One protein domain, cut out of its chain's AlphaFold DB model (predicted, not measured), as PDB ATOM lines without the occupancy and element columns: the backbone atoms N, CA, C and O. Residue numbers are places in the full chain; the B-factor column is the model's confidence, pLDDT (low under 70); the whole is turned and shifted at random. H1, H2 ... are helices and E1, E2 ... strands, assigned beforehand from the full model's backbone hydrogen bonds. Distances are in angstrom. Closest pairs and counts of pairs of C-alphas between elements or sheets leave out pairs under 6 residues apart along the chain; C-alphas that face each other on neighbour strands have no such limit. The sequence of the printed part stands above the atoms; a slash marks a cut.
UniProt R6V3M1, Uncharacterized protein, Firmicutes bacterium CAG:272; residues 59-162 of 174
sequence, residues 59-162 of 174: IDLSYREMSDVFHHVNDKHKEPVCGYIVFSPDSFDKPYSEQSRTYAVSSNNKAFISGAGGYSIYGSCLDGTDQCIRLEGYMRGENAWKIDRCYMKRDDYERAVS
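AT A GLANCE: This is residues 59 to 162 of the 174 residues of an uncharacterized protein of Firmicutes bacterium CAG:272 (UniProt R6V3M1). A strongly twisted antiparallel sheet of five strands has helix H1 packed over one face, while the short helix H2 sits beside the strands near E1 and touches the later part of H1. Long loops, residues 88 to 101, 107 to 121 and 126 to 146, make up much of the rest; residues 88 to 101 lie at one end of the longest axis. The printed part has 104 residues, with two named helices and five named strands in the order E1 H1 E2 E3 E4 E5 H2; the sheet order is E1 E5 E2 E3 E4. The class is mixed, helices and strands, with under half of the residues, 46, in named elements. The whole is compact, with a radius of gyration of the C-alphas of 13.5 A, and spans 41 by 30 by 22 A.

HOW THE PARTS SIT: E1, residues 59 to 61, is an edge strand, antiparallel to E5, residues 147 to 153, with N 59 and O 152 at 2.9 A. H1, residues 63 to 75, is on the sheet at a height of 9.8 A; its closest C-alphas to E5 are those of Tyr 63 and Cys 150, 5.6 A apart. On the local plane it stands at 31 degrees to E5, only just slantwise to the strands. With E2, residues 82 to 87, E1 and H1 form a split strand-helix-strand unit, two strands running the same way with E5 between them and a right-handed crossover. H1 on one face of the sheet E1 E5 E2 E3 E4 gives two layers, one of helix and one of strands. E2 is antiparallel to E5, with N 84 and O 151 at 2.8 A. E2 and E3, residues 102 to 106, form a hairpin, with N 105 and O 83 at 2.8 A. E3 and E4, residues 122 to 125, form another, with N 104 and O 124 at 2.8 A. E2, E3 and E4 are a meander, each strand the antiparallel neighbour of the one before; with E5 beside E2 they form a Greek key. H2, residues 154 to 161, stands at the sheet's level, at 3.4 A, on a local plane fitted to just 6 C-alphas. Residues 69 to 73 of H1 touch H2 at a steep tilt of 55 degrees, the same way, closest at the C-alphas of Val 73 and Ala 160, 5.8 A apart. In H1 and H2 every O i to N i+4 pair is within hydrogen-bond range.

IN THESE COORDINATES: E1 begins at C-alpha 59 (274.135, 146.462, 228.906). H1 is 18.1 A long, E5 17.9 A, E2 16.4 A and E3 13.3 A. H2, 10.5 A long, ends at C-alpha 161 (269.834, 154.683, 237.048).

THE WHOLE: The two C-alphas farthest apart are those of Lys 76 and Lys 94, 41.4 A. The printed part has no cut; the links E2 to E3, E3 to E4 and E4 to E5 are long. Mean pLDDT of the printed part is 95.3, and no printed residue is under 70.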
ATOM      1  N   ILE A  59     274.317 147.225 227.676       94.25
ATOM      2  CA  ILE A  59     274.135 146.462 228.906       94.25
ATOM      3  C   ILE A  59     273.083 145.398 228.614       94.25
ATOM      4  O   ILE A  59     271.936 145.744 228.321       94.25
ATOM      5  N   ASP A  60     273.483 144.128 228.670       97.06
ATOM      6  CA  ASP A  60     272.563 142.996 228.595       97.06
ATOM      7  C   ASP A  60     271.735 142.892 229.875       97.06
ATOM      8  O   ASP A  60     272.239 143.055 230.988       97.06
ATOM      9  N   LEU A  61     270.445 142.634 229.696       97.12
ATOM     10  CA  LEU A  61     269.443 142.576 230.746       97.12
ATOM     11  C   LEU A  61     268.456 141.447 230.440       97.12
ATOM     12  O   LEU A  61     268.136 141.142 229.288       97.12
ATOM     13  N   SER A  62     267.865 140.878 231.480       97.69
ATOM     14  CA  SER A  62     266.589 140.189 231.330       97.69
ATOM     15  C   SER A  62     265.472 141.195 231.029       97.69
ATOM     16  O   SER A  62     265.542 142.380 231.372       97.69
ATOM     17  N   TYR A  63     264.369 140.712 230.452       97.50
ATOM     18  CA  TYR A  63     263.175 141.538 230.251       97.50
ATOM     19  C   TYR A  63     262.663 142.160 231.560       97.50
ATOM     20  O   TYR A  63     262.185 143.296 231.570       97.50
ATOM     21  N   ARG A  64     262.784 141.427 232.675       97.25
ATOM     22  CA  ARG A  64     262.381 141.908 233.998       97.25
ATOM     23  C   ARG A  64     263.254 143.073 234.457       97.25
ATOM     24  O   ARG A  64     262.704 144.097 234.835       97.25
ATOM     25  N   GLU A  65     264.574 142.946 234.375       98.00
ATOM     26  CA  GLU A  65     265.495 144.019 234.776       98.00
ATOM     27  C   GLU A  65     265.284 145.279 233.933       98.00
ATOM     28  O   GLU A  65     265.192 146.378 234.477       98.00
ATOM     29  N   MET A  66     265.112 145.134 232.615       98.31
ATOM     30  CA  MET A  66     264.791 146.270 231.748       98.31
ATOM     31  C   MET A  66     263.436 146.904 232.108       98.31
ATOM     32  O   MET A  66     263.313 148.129 232.147       98.31
ATOM     33  N   SER A  67     262.425 146.087 232.421       97.38
ATOM     34  CA  SER A  67     261.117 146.579 232.877       97.38
ATOM     35  C   SER A  67     261.229 147.350 234.197       97.38
ATOM     36  O   SER A  67     260.616 148.408 234.335       97.38
ATOM     37  N   ASP A  68     262.041 146.870 235.144       97.75
ATOM     38  CA  ASP A  68     262.291 147.540 236.425       97.75
ATOM     39  C   ASP A  68     262.987 148.900 236.217       97.75
ATOM     40  O   ASP A  68     262.620 149.891 236.857       97.75
ATOM     41  N   VAL A  69     263.928 148.992 235.267       97.94
ATOM     42  CA  VAL A  69     264.550 150.267 234.863       97.94
ATOM     43  C   VAL A  69     263.506 151.233 234.295       97.94
ATOM     44  O   VAL A  69     263.486 152.408 234.666       97.94
ATOM     45  N   PHE A  70     262.608 150.764 233.429       98.12
ATOM     46  CA  PHE A  70     261.557 151.609 232.856       98.12
ATOM     47  C   PHE A  70     260.560 152.103 233.905       98.12
ATOM     48  O   PHE A  70     260.222 153.288 233.910       98.12
ATOM     49  N   HIS A  71     260.135 151.231 234.822       97.19
ATOM     50  CA  HIS A  71     259.318 151.630 235.966       97.19
ATOM     51  C   HIS A  71     260.031 152.688 236.809       97.19
ATOM     52  O   HIS A  71     259.446 153.728 237.096       97.19
ATOM     53  N   HIS A  72     261.318 152.494 237.117       96.00
ATOM     54  CA  HIS A  72     262.105 153.476 237.859       96.00
ATOM     55  C   HIS A  72     262.154 154.846 237.165       96.00
ATOM     56  O   HIS A  72     262.004 155.875 237.826       96.00
ATOM     57  N   VAL A  73     262.361 154.876 235.845       96.44
ATOM     58  CA  VAL A  73     262.372 156.118 235.052       96.44
ATOM     59  C   VAL A  73     261.045 156.861 235.185       96.44
ATOM     60  O   VAL A  73     261.049 158.059 235.479       96.44
ATOM     61  N   ASN A  74     259.923 156.153 235.056       95.75
ATOM     62  CA  ASN A  74     258.592 156.748 235.168       95.75
ATOM     63  C   ASN A  74     258.263 157.191 236.601       95.75
ATOM     64  O   ASN A  74     257.814 158.319 236.799       95.75
ATOM     65  N   ASP A  75     258.550 156.358 237.604       94.88
ATOM     66  CA  ASP A  75     258.298 156.643 239.024       94.88
ATOM     67  C   ASP A  75     259.120 157.836 239.538       94.88
ATOM     68  O   ASP A  75     258.743 158.508 240.502       94.88
ATOM     69  N   LYS A  76     260.274 158.101 238.915       94.44
ATOM     70  CA  LYS A  76     261.126 159.260 239.209       94.44
ATOM     71  C   LYS A  76     260.901 160.440 238.266       94.44
ATOM     72  O   LYS A  76     261.611 161.433 238.412       94.44
ATOM     73  N   HIS A  77     259.941 160.350 237.342       92.88
ATOM     74  CA  HIS A  77     259.658 161.370 236.330       92.88
ATOM     75  C   HIS A  77     260.911 161.817 235.552       92.88
ATOM     76  O   HIS A  77     261.106 163.005 235.296       92.88
ATOM     77  N   LYS A  78     261.790 160.864 235.218       94.19
ATOM     78  CA  LYS A  78     262.980 161.114 234.393       94.19
ATOM     79  C   LYS A  78     262.607 161.156 232.909       94.19
ATOM     80  O   LYS A  78     261.534 160.705 232.510       94.19
ATOM     81  N   GLU A  79     263.522 161.678 232.095       94.75
ATOM     82  CA  GLU A  79     263.420 161.599 230.634       94.75
ATOM     83  C   GLU A  79     263.251 160.136 230.182       94.75
ATOM     84  O   GLU A  79     263.967 159.265 230.696       94.75
ATOM     85  N   PRO A  80     262.336 159.847 229.237       96.31
ATOM     86  CA  PRO A  80     262.155 158.500 228.722       96.31
ATOM     87  C   PRO A  80     263.433 157.925 228.113       96.31
ATOM     88  O   PRO A  80     264.212 158.627 227.470       96.31
ATOM     89  N   VAL A  81     263.606 156.617 228.269       97.38
ATOM     90  CA  VAL A  81     264.741 155.864 227.721       97.38
ATOM     91  C   VAL A  81     264.254 154.734 226.825       97.38
ATOM     92  O   VAL A  81     263.087 154.332 226.892       97.38
ATOM     93  N   CYS A  82     265.152 154.224 225.987       97.50
ATOM     94  CA  CYS A  82     264.887 153.098 225.103       97.50
ATOM     95  C   CYS A  82     265.610 151.839 225.585       97.50
ATOM     96  O   CYS A  82     266.727 151.889 226.098       97.50
ATOM     97  N   GLY A  83     264.970 150.703 225.363       98.12
ATOM     98  CA  GLY A  83     265.547 149.375 225.495       98.12
ATOM     99  C   GLY A  83     265.148 148.526 224.299       98.12
ATOM    100  O   GLY A  83     264.315 148.931 223.489       98.12
ATOM    101  N   TYR A  84     265.774 147.372 224.162       98.56
ATOM    102  CA  TYR A  84     265.678 146.543 222.973       98.56
ATOM    103  C   TYR A  84     265.351 145.121 223.397       98.56
ATOM    104  O   TYR A  84     266.026 144.562 224.259       98.56
ATOM    105  N   ILE A  85     264.304 144.550 222.808       98.50
ATOM    106  CA  ILE A  85     263.886 143.167 223.041       98.50
ATOM    107  C   ILE A  85     264.292 142.358 221.821       98.50
ATOM    108  O   ILE A  85     263.808 142.631 220.724       98.50
ATOM    109  N   VAL A  86     265.153 141.366 222.019       98.50
ATOM    110  CA  VAL A  86     265.552 140.412 220.985       98.50
ATOM    111  C   VAL A  86     264.711 139.151 221.160       98.50
ATOM    112  O   VAL A  86     264.777 138.496 222.202       98.50
ATOM    113  N   PHE A  87     263.903 138.800 220.162       98.25
ATOM    114  CA  PHE A  87     263.110 137.569 220.176       98.25
ATOM    115  C   PHE A  87     263.909 136.390 219.635       98.25
ATOM    116  O   PHE A  87     264.608 136.526 218.638       98.25
ATOM    117  N   SER A  88     263.795 135.224 220.265       97.56
ATOM    118  CA  SER A  88     264.479 133.984 219.885       97.56
ATOM    119  C   SER A  88     264.131 133.567 218.450       97.56
ATOM    120  O   SER A  88     262.957 133.683 218.080       97.56
ATOM    121  N   PRO A  89     265.093 133.037 217.661       97.00
ATOM    122  CA  PRO A  89     264.828 132.553 216.305       97.00
ATOM    123  C   PRO A  89     263.721 131.487 216.261       97.00
ATOM    124  O   PRO A  89     262.953 131.453 215.307       97.00
ATOM    125  N   ASP A  90     263.570 130.703 217.334       95.31
ATOM    126  CA  ASP A  90     262.535 129.669 217.497       95.31
ATOM    127  C   ASP A  90     261.100 130.224 217.546       95.31
ATOM    128  O   ASP A  90     260.138 129.460 217.615       95.31
ATOM    129  N   SER A  91     260.938 131.549 217.575       95.44
ATOM    130  CA  SER A  91     259.630 132.214 217.563       95.44
ATOM    131  C   SER A  91     259.045 132.359 216.155       95.44
ATOM    132  O   SER A  91     257.915 132.828 216.021       95.44
ATOM    133  N   PHE A  92     259.804 132.008 215.110       94.38
ATOM    134  CA  PHE A  92     259.479 132.314 213.721       94.38
ATOM    135  C   PHE A  92     259.581 131.082 212.814       94.38
ATOM    136  O   PHE A  92     260.472 130.252 212.965       94.38
ATOM    137  N   ASP A  93     258.723 131.015 211.793       93.31
ATOM    138  CA  ASP A  93     258.688 129.897 210.832       93.31
ATOM    139  C   ASP A  93     259.819 129.935 209.786       93.31
ATOM    140  O   ASP A  93     259.961 129.026 208.966       93.31
ATOM    141  N   LYS A  94     260.612 131.010 209.764       93.88
ATOM    142  CA  LYS A  94     261.736 131.197 208.842       93.88
ATOM    143  C   LYS A  94     262.890 131.913 209.544       93.88
ATOM    144  O   LYS A  94     262.644 132.654 210.496       93.88
ATOM    145  N   PRO A  95     264.137 131.742 209.074       94.31
ATOM    146  CA  PRO A  95     265.274 132.416 209.679       94.31
ATOM    147  C   PRO A  95     265.168 133.931 209.488       94.31
ATOM    148  O   PRO A  95     265.019 134.425 208.368       94.31
ATOM    149  N   TYR A  96     265.282 134.655 210.596       95.31
ATOM    150  CA  TYR A  96     265.412 136.105 210.638       95.31
ATOM    151  C   TYR A  96     266.766 136.482 211.234       95.31
ATOM    152  O   TYR A  96     267.265 135.813 212.141       95.31
ATOM    153  N   SER A  97     267.358 137.563 210.722       96.81
ATOM    154  CA  SER A  97     268.557 138.152 211.320       96.81
ATOM    155  C   SER A  97     268.268 138.632 212.747       96.81
ATOM    156  O   SER A  97     267.112 138.863 213.105       96.81
ATOM    157  N   GLU A  98     269.305 138.842 213.563       96.88
ATOM    158  CA  GLU A  98     269.116 139.460 214.881       96.88
ATOM    159  C   GLU A  98     268.452 140.837 214.790       96.88
ATOM    160  O   GLU A  98     267.538 141.137 215.556       96.88
ATOM    161  N   GLN A  99     268.837 141.642 213.803       96.62
ATOM    162  CA  GLN A  99     268.241 142.953 213.578       96.62
ATOM    163  C   GLN A  99     266.731 142.853 213.295       96.62
ATOM    164  O   GLN A  99     265.951 143.608 213.869       96.62
ATOM    165  N   SER A 100     266.323 141.870 212.489       97.75
ATOM    166  CA  SER A 100     264.926 141.621 212.096       97.75
ATOM    167  C   SER A 100     264.055 140.975 213.178       97.75
ATOM    168  O   SER A 100     262.851 140.825 212.995       97.75
ATOM    169  N   ARG A 101     264.651 140.555 214.297       97.81
ATOM    170  CA  ARG A 101     263.943 140.015 215.473       97.81
ATOM    171  C   ARG A 101     264.134 140.890 216.715       97.81
ATOM    172  O   ARG A 101     263.763 140.478 217.814       97.81
ATOM    173  N   THR A 102     264.715 142.081 216.552       98.44
ATOM    174  CA  THR A 102     264.973 143.029 217.639       98.44
ATOM    175  C   THR A 102     264.051 144.229 217.528       98.44
ATOM    176  O   THR A 102     264.028 144.906 216.503       98.44
ATOM    177  N   TYR A 103     263.336 144.534 218.610       98.56
ATOM    178  CA  TYR A 103     262.417 145.664 218.666       98.56
ATOM    179  C   TYR A 103     262.854 146.682 219.716       98.56
ATOM    180  O   TYR A 103     263.018 146.347 220.891       98.56
ATOM    181  N   ALA A 104     262.986 147.940 219.299       98.38
ATOM    182  CA  ALA A 104     263.168 149.070 220.198       98.38
ATOM    183  C   ALA A 104     261.845 149.392 220.908       98.38
ATOM    184  O   ALA A 104     260.812 149.574 220.261       98.38
ATOM    185  N   VAL A 105     261.887 149.494 222.235       98.31
ATOM    186  CA  VAL A 105     260.760 149.820 223.114       98.31
ATOM    187  C   VAL A 105     261.126 150.990 224.026       98.31
ATOM    188  O   VAL A 105     262.248 151.089 224.516       98.31
ATOM    189  N   SER A 106     260.175 151.892 224.269       97.81
ATOM    190  CA  SER A 106     260.372 153.045 225.159       97.81
ATOM    191  C   SER A 106     259.827 152.779 226.561       97.81
ATOM    192  O   SER A 106     258.774 152.149 226.705       97.81
ATOM    193  N   SER A 107     260.469 153.356 227.581       97.62
ATOM    194  CA  SER A 107     259.939 153.416 228.946       97.62
ATOM    195  C   SER A 107     258.601 154.160 229.035       97.62
ATOM    196  O   SER A 107     257.830 153.897 229.948       97.62
ATOM    197  N   ASN A 108     258.269 155.029 228.072       96.25
ATOM    198  CA  ASN A 108     256.979 155.728 228.012       96.25
ATOM    199  C   ASN A 108     255.817 154.829 227.532       96.25
ATOM    200  O   ASN A 108     254.685 155.278 227.349       96.25
ATOM    201  N   ASN A 109     256.073 153.541 227.292       97.25
ATOM    202  CA  ASN A 109     255.002 152.586 227.062       97.25
ATOM    203  C   ASN A 109     254.130 152.437 228.308       97.25
ATOM    204  O   ASN A 109     254.618 152.314 229.431       97.25
ATOM    205  N   LYS A 110     252.814 152.362 228.091       96.31
ATOM    206  CA  LYS A 110     251.809 152.287 229.161       96.31
ATOM    207  C   LYS A 110     252.057 151.148 230.146       96.31
ATOM    208  O   LYS A 110     251.775 151.296 231.328       96.31
ATOM    209  N   ALA A 111     252.592 150.029 229.656       95.75
ATOM    210  CA  ALA A 111     252.952 148.878 230.477       95.75
ATOM    211  C   ALA A 111     253.914 149.215 231.633       95.75
ATOM    212  O   ALA A 111     253.904 148.504 232.633       95.75
ATOM    213  N   PHE A 112     254.706 150.286 231.511       96.56
ATOM    214  CA  PHE A 112     255.730 150.666 232.486       96.56
ATOM    215  C   PHE A 112     255.346 151.878 233.348       96.56
ATOM    216  O   PHE A 112     256.138 152.320 234.180       96.56
ATOM    217  N   ILE A 113     254.140 152.428 233.176       96.06
ATOM    218  CA  ILE A 113     253.665 153.610 233.906       96.06
ATOM    219  C   ILE A 113     252.692 153.158 234.997       96.06
ATOM    220  O   ILE A 113     251.586 152.692 234.711       96.06
ATOM    221  N   SER A 114     253.091 153.307 236.262       91.62
ATOM    222  CA  SER A 114     252.244 152.942 237.400       91.62
ATOM    223  C   SER A 114     250.955 153.775 237.424       91.62
ATOM    224  O   SER A 114     250.968 154.983 237.192       91.62
ATOM    225  N   GLY A 115     249.814 153.124 237.671       89.19
ATOM    226  CA  GLY A 115     248.495 153.772 237.684       89.19
ATOM    227  C   GLY A 115     247.908 154.104 236.305       89.19
ATOM    228  O   GLY A 115     246.775 154.587 236.233       89.19
ATOM    229  N   ALA A 116     248.611 153.820 235.204       87.12
ATOM    230  CA  ALA A 116     248.036 153.951 233.872       87.12
ATOM    231  C   ALA A 116     246.960 152.874 233.643       87.12
ATOM    232  O   ALA A 116     247.168 151.686 233.885       87.12
ATOM    233  N   GLY A 117     245.777 153.268 233.161       84.19
ATOM    234  CA  GLY A 117     244.678 152.320 232.960       84.19
ATOM    235  C   GLY A 117     244.869 151.459 231.709       84.19
ATOM    236  O   GLY A 117     244.539 151.906 230.615       84.19
ATOM    237  N   GLY A 118     245.373 150.233 231.841       86.81
ATOM    238  CA  GLY A 118     245.582 149.277 230.742       86.81
ATOM    239  C   GLY A 118     247.057 148.954 230.494       86.81
ATOM    240  O   GLY A 118     247.939 149.541 231.105       86.81
ATOM    241  N   TYR A 119     247.318 148.014 229.585       92.44
ATOM    242  CA  TYR A 119     248.654 147.473 229.331       92.44
ATOM    243  C   TYR A 119     248.939 147.467 227.829       92.44
ATOM    244  O   TYR A 119     248.178 146.866 227.068       92.44
ATOM    245  N   SER A 120     250.007 148.145 227.411       95.00
ATOM    246  CA  SER A 120     250.448 148.159 226.017       95.00
ATOM    247  C   SER A 120     251.945 148.386 225.908       95.00
ATOM    248  O   SER A 120     252.481 149.277 226.579       95.00
ATOM    249  N   ILE A 121     252.582 147.606 225.040       97.38
ATOM    250  CA  ILE A 121     253.991 147.725 224.684       97.38
ATOM    251  C   ILE A 121     254.042 147.896 223.175       97.38
ATOM    252  O   ILE A 121     253.795 146.959 222.428       97.38
ATOM    253  N   TYR A 122     254.354 149.100 222.730       97.75
ATOM    254  CA  TYR A 122     254.655 149.399 221.347       97.75
ATOM    255  C   TYR A 122     256.161 149.348 221.129       97.75
ATOM    256  O   TYR A 122     256.932 149.851 221.957       97.75
ATOM    257  N   GLY A 123     256.563 148.763 220.006       97.94
ATOM    258  CA  GLY A 123     257.951 148.757 219.577       97.94
ATOM    259  C   GLY A 123     258.103 148.783 218.064       97.94
ATOM    260  O   GLY A 123     257.153 148.539 217.319       97.94
ATOM    261  N   SER A 124     259.318 149.094 217.630       98.44
ATOM    262  CA  SER A 124     259.707 149.143 216.221       98.44
ATOM    263  C   SER A 124     260.883 148.211 215.972       98.44
ATOM    264  O   SER A 124     261.862 148.260 216.715       98.44
ATOM    265  N   CYS A 125     260.794 147.390 214.929       97.69
ATOM    266  CA  CYS A 125     261.867 146.507 214.497       97.69
ATOM    267  C   CYS A 125     263.068 147.323 214.003       97.69
ATOM    268  O   CYS A 125     262.895 148.359 213.348       97.69
ATOM    269  N   LEU A 126     264.282 146.862 214.311       97.12
ATOM    270  CA  LEU A 126     265.514 147.569 213.949       97.12
ATOM    271  C   LEU A 126     265.841 147.522 212.457       97.12
ATOM    272  O   LEU A 126     266.591 148.374 211.986       97.12
ATOM    273  N   ASP A 127     265.294 146.563 211.714       95.69
ATOM    274  CA  ASP A 127     265.456 146.491 210.256       95.69
ATOM    275  C   ASP A 127     264.463 147.385 209.491       95.69
ATOM    276  O   ASP A 127     264.532 147.504 208.269       95.69
ATOM    277  N   GLY A 128     263.544 148.034 210.211       94.94
ATOM    278  CA  GLY A 128     262.572 148.956 209.648       94.94
ATOM    279  C   GLY A 128     261.250 148.329 209.199       94.94
ATOM    280  O   GLY A 128     260.331 149.093 208.911       94.94
ATOM    281  N   THR A 129     261.097 146.998 209.163       93.88
ATOM    282  CA  THR A 129     259.912 146.367 208.541       93.88
ATOM    283  C   THR A 129     258.629 146.583 209.334       93.88
ATOM    284  O   THR A 129     257.586 146.874 208.750       93.88
ATOM    285  N   ASP A 130     258.718 146.497 210.661       94.38
ATOM    286  CA  ASP A 130     257.587 146.658 211.571       94.38
ATOM    287  C   ASP A 130     257.770 147.916 212.416       94.38
ATOM    288  O   ASP A 130     258.665 147.983 213.255       94.38
ATOM    289  N   GLN A 131     256.918 148.923 212.230       96.75
ATOM    290  CA  GLN A 131     257.017 150.187 212.963       96.75
ATOM    291  C   GLN A 131     255.826 150.389 213.894       96.75
ATOM    292  O   GLN A 131     254.677 150.327 213.461       96.75
ATOM    293  N   CYS A 132     256.111 150.691 215.164       95.44
ATOM    294  CA  CYS A 132     255.111 150.982 216.193       95.44
ATOM    295  C   CYS A 132     254.033 149.884 216.311       95.44
ATOM    296  O   CYS A 132     252.834 150.160 216.398       95.44
ATOM    297  N   ILE A 133     254.453 148.616 216.299       96.81
ATOM    298  CA  ILE A 133     253.546 147.479 216.459       96.81
ATOM    299  C   ILE A 133     253.305 147.175 217.935       96.81
ATOM    300  O   ILE A 133     254.140 147.448 218.795       96.81
ATOM    301  N   ARG A 134     252.148 146.582 218.224       96.38
ATOM    302  CA  ARG A 134     251.703 146.245 219.578       96.38
ATOM    303  C   ARG A 134     252.274 144.889 220.012       96.38
ATOM    304  O   ARG A 134     251.689 143.844 219.737       96.38
ATOM    305  N   LEU A 135     253.435 144.917 220.662       96.44
ATOM    306  CA  LEU A 135     254.251 143.752 221.006       96.44
ATOM    307  C   LEU A 135     253.623 142.830 222.046       96.44
ATOM    308  O   LEU A 135     253.841 141.623 221.984       96.44
ATOM    309  N   GLU A 136     252.811 143.334 222.981       92.31
ATOM    310  CA  GLU A 136     252.294 142.461 224.041       92.31
ATOM    311  C   GLU A 136     251.377 141.346 223.520       92.31
ATOM    312  O   GLU A 136     251.198 140.344 224.210       92.31
ATOM    313  N   GLY A 137     250.796 141.525 222.327       92.62
ATOM    314  CA  GLY A 137     250.002 140.497 221.656       92.62
ATOM    315  C   GLY A 137     250.851 139.327 221.160       92.62
ATOM    316  O   GLY A 137     250.369 138.202 221.143       92.62
ATOM    317  N   TYR A 138     252.119 139.578 220.828       94.31
ATOM    318  CA  TYR A 138     253.076 138.555 220.405       94.31
ATOM    319  C   TYR A 138     253.795 137.914 221.590       94.31
ATOM    320  O   TYR A 138     254.239 136.781 221.505       94.31
ATOM    321  N   MET A 139     253.888 138.606 222.725       94.25
ATOM    322  CA  MET A 139     254.591 138.121 223.920       94.25
ATOM    323  C   MET A 139     253.721 137.244 224.836       94.25
ATOM    324  O   MET A 139     254.161 136.855 225.919       94.25
ATOM    325  N   ARG A 140     252.457 136.987 224.476       90.31
ATOM    326  CA  ARG A 140     251.477 136.291 225.324       90.31
ATOM    327  C   ARG A 140     250.641 135.306 224.510       90.31
ATOM    328  O   ARG A 140     250.321 135.568 223.359       90.31
ATOM    329  N   GLY A 141     250.219 134.218 225.150       88.44
ATOM    330  CA  GLY A 141     249.377 133.182 224.542       88.44
ATOM    331  C   GLY A 141     250.139 131.902 224.202       88.44
ATOM    332  O   GLY A 141     251.300 131.742 224.568       88.44
ATOM    333  N   GLU A 142     249.453 130.979 223.529       86.50
ATOM    334  CA  GLU A 142     249.960 129.637 223.201       86.50
ATOM    335  C   GLU A 142     251.152 129.666 222.227       86.50
ATOM    336  O   GLU A 142     252.070 128.864 222.363       86.50
ATOM    337  N   ASN A 143     251.190 130.656 221.330       89.00
ATOM    338  CA  ASN A 143     252.256 130.856 220.339       89.00
ATOM    339  C   ASN A 143     253.071 132.127 220.618       89.00
ATOM    340  O   ASN A 143     253.437 132.860 219.699       89.00
ATOM    341  N   ALA A 144     253.290 132.433 221.899       95.06
ATOM    342  CA  ALA A 144     254.044 133.613 222.291       95.06
ATOM    343  C   ALA A 144     255.489 133.543 221.777       95.06
ATOM    344  O   ALA A 144     256.181 132.537 221.959       95.06
ATOM    345  N   TRP A 145     255.962 134.641 221.199       96.81
ATOM    346  CA  TRP A 145     257.367 134.822 220.877       96.81
ATOM    347  C   TRP A 145     258.194 134.795 222.158       96.81
ATOM    348  O   TRP A 145     257.864 135.435 223.162       96.81
ATOM    349  N   LYS A 146     259.286 134.039 222.119       97.06
ATOM    350  CA  LYS A 146     260.190 133.863 223.252       97.06
ATOM    351  C   LYS A 146     261.230 134.970 223.221       97.06
ATOM    352  O   LYS A 146     261.810 135.239 222.175       97.06
ATOM    353  N   ILE A 147     261.487 135.598 224.359       97.69
ATOM    354  CA  ILE A 147     262.574 136.574 224.482       97.69
ATOM    355  C   ILE A 147     263.888 135.806 224.622       97.69
ATOM    356  O   ILE A 147     263.990 134.917 225.464       97.69
ATOM    357  N   ASP A 148     264.862 136.155 223.791       97.50
ATOM    358  CA  ASP A 148     266.234 135.646 223.829       97.50
ATOM    359  C   ASP A 148     267.054 136.454 224.841       97.50
ATOM    360  O   ASP A 148     267.525 135.940 225.852       97.50
ATOM    361  N   ARG A 149     267.106 137.775 224.631       97.50
ATOM    362  CA  ARG A 149     267.733 138.742 225.536       97.50
ATOM    363  C   ARG A 149     267.061 140.105 225.433       97.50
ATOM    364  O   ARG A 149     266.337 140.391 224.478       97.50
ATOM    365  N   CYS A 150     267.303 140.961 226.415       98.50
ATOM    366  CA  CYS A 150     267.048 142.389 226.299       98.50
ATOM    367  C   CYS A 150     268.361 143.145 226.479       98.50
ATOM    368  O   CYS A 150     269.287 142.650 227.114       98.50
ATOM    369  N   TYR A 151     268.447 144.351 225.937       97.94
ATOM    370  CA  TYR A 151     269.585 145.218 226.212       97.94
ATOM    371  C   TYR A 151     269.183 146.688 226.191       97.94
ATOM    372  O   TYR A 151     268.143 147.072 225.653       97.94
ATOM    373  N   MET A 152     270.028 147.529 226.775       97.69
ATOM    374  CA  MET A 152     269.954 148.984 226.662       97.69
ATOM    375  C   MET A 152     271.301 149.521 226.197       97.69
ATOM    376  O   MET A 152     272.343 148.940 226.501       97.69
ATOM    377  N   LYS A 153     271.301 150.659 225.499       94.50
ATOM    378  CA  LYS A 153     272.541 151.420 225.297       94.50
ATOM    379  C   LYS A 153     273.054 151.870 226.665       94.50
ATOM    380  O   LYS A 153     272.261 152.351 227.479       94.50
ATOM    381  N   ARG A 154     274.358 151.732 226.924       91.50
ATOM    382  CA  ARG A 154     274.967 152.042 228.231       91.50
ATOM    383  C   ARG A 154     274.623 153.456 228.693       91.50
ATOM    384  O   ARG A 154     274.219 153.638 229.834       91.50
ATOM    385  N   ASP A 155     274.666 154.426 227.786       90.56
ATOM    386  CA  ASP A 155     274.334 155.825 228.075       90.56
ATOM    387  C   ASP A 155     272.884 156.035 228.536       90.56
ATOM    388  O   ASP A 155     272.625 156.861 229.415       90.56
ATOM    389  N   ASP A 156     271.932 155.298 227.959       94.31
ATOM    390  CA  ASP A 156     270.526 155.368 228.363       94.31
ATOM    391  C   ASP A 156     270.305 154.652 229.698       94.31
ATOM    392  O   ASP A 156     269.587 155.165 230.557       94.31
ATOM    393  N   TYR A 157     270.970 153.512 229.913       94.94
ATOM    394  CA  TYR A 157     270.945 152.801 231.189       94.94
ATOM    395  C   TYR A 157     271.517 153.660 232.327       94.94
ATOM    396  O   TYR A 157     270.858 153.857 233.347       94.94
ATOM    397  N   GLU A 158     272.701 154.247 232.144       92.88
ATOM    398  CA  GLU A 158     273.341 155.133 233.123       92.88
ATOM    399  C   GLU A 158     272.461 156.343 233.451       92.88
ATOM    400  O   GLU A 158     272.264 156.673 234.625       92.88
ATOM    401  N   ARG A 159     271.865 156.980 232.434       91.06
ATOM    402  CA  ARG A 159     270.917 158.085 232.635       91.06
ATOM    403  C   ARG A 159     269.705 157.628 233.444       91.06
ATOM    404  O   ARG A 159     269.308 158.321 234.384       91.06
ATOM    405  N   ALA A 160     269.169 156.448 233.136       92.94
ATOM    406  CA  ALA A 160     268.026 155.871 233.831       92.94
ATOM    407  C   ALA A 160     268.314 155.587 235.311       92.94
ATOM    408  O   ALA A 160     267.463 155.887 236.150       92.94
ATOM    409  N   VAL A 161     269.501 155.082 235.664       89.62
ATOM    410  CA  VAL A 161     269.834 154.683 237.048       89.62
ATOM    411  C   VAL A 161     270.544 155.766 237.869       89.62
ATOM    412  O   VAL A 161     270.549 155.698 239.098       89.62
ATOM    413  N   SER A 162     271.100 156.801 237.230       83.25
ATOM    414  CA  SER A 162     271.786 157.901 237.924       83.25
ATOM    415  C   SER A 162     270.863 158.661 238.892       83.25
ATOM    416  O   SER A 162     269.678 158.877 238.623       83.25
TER     417      SER A 162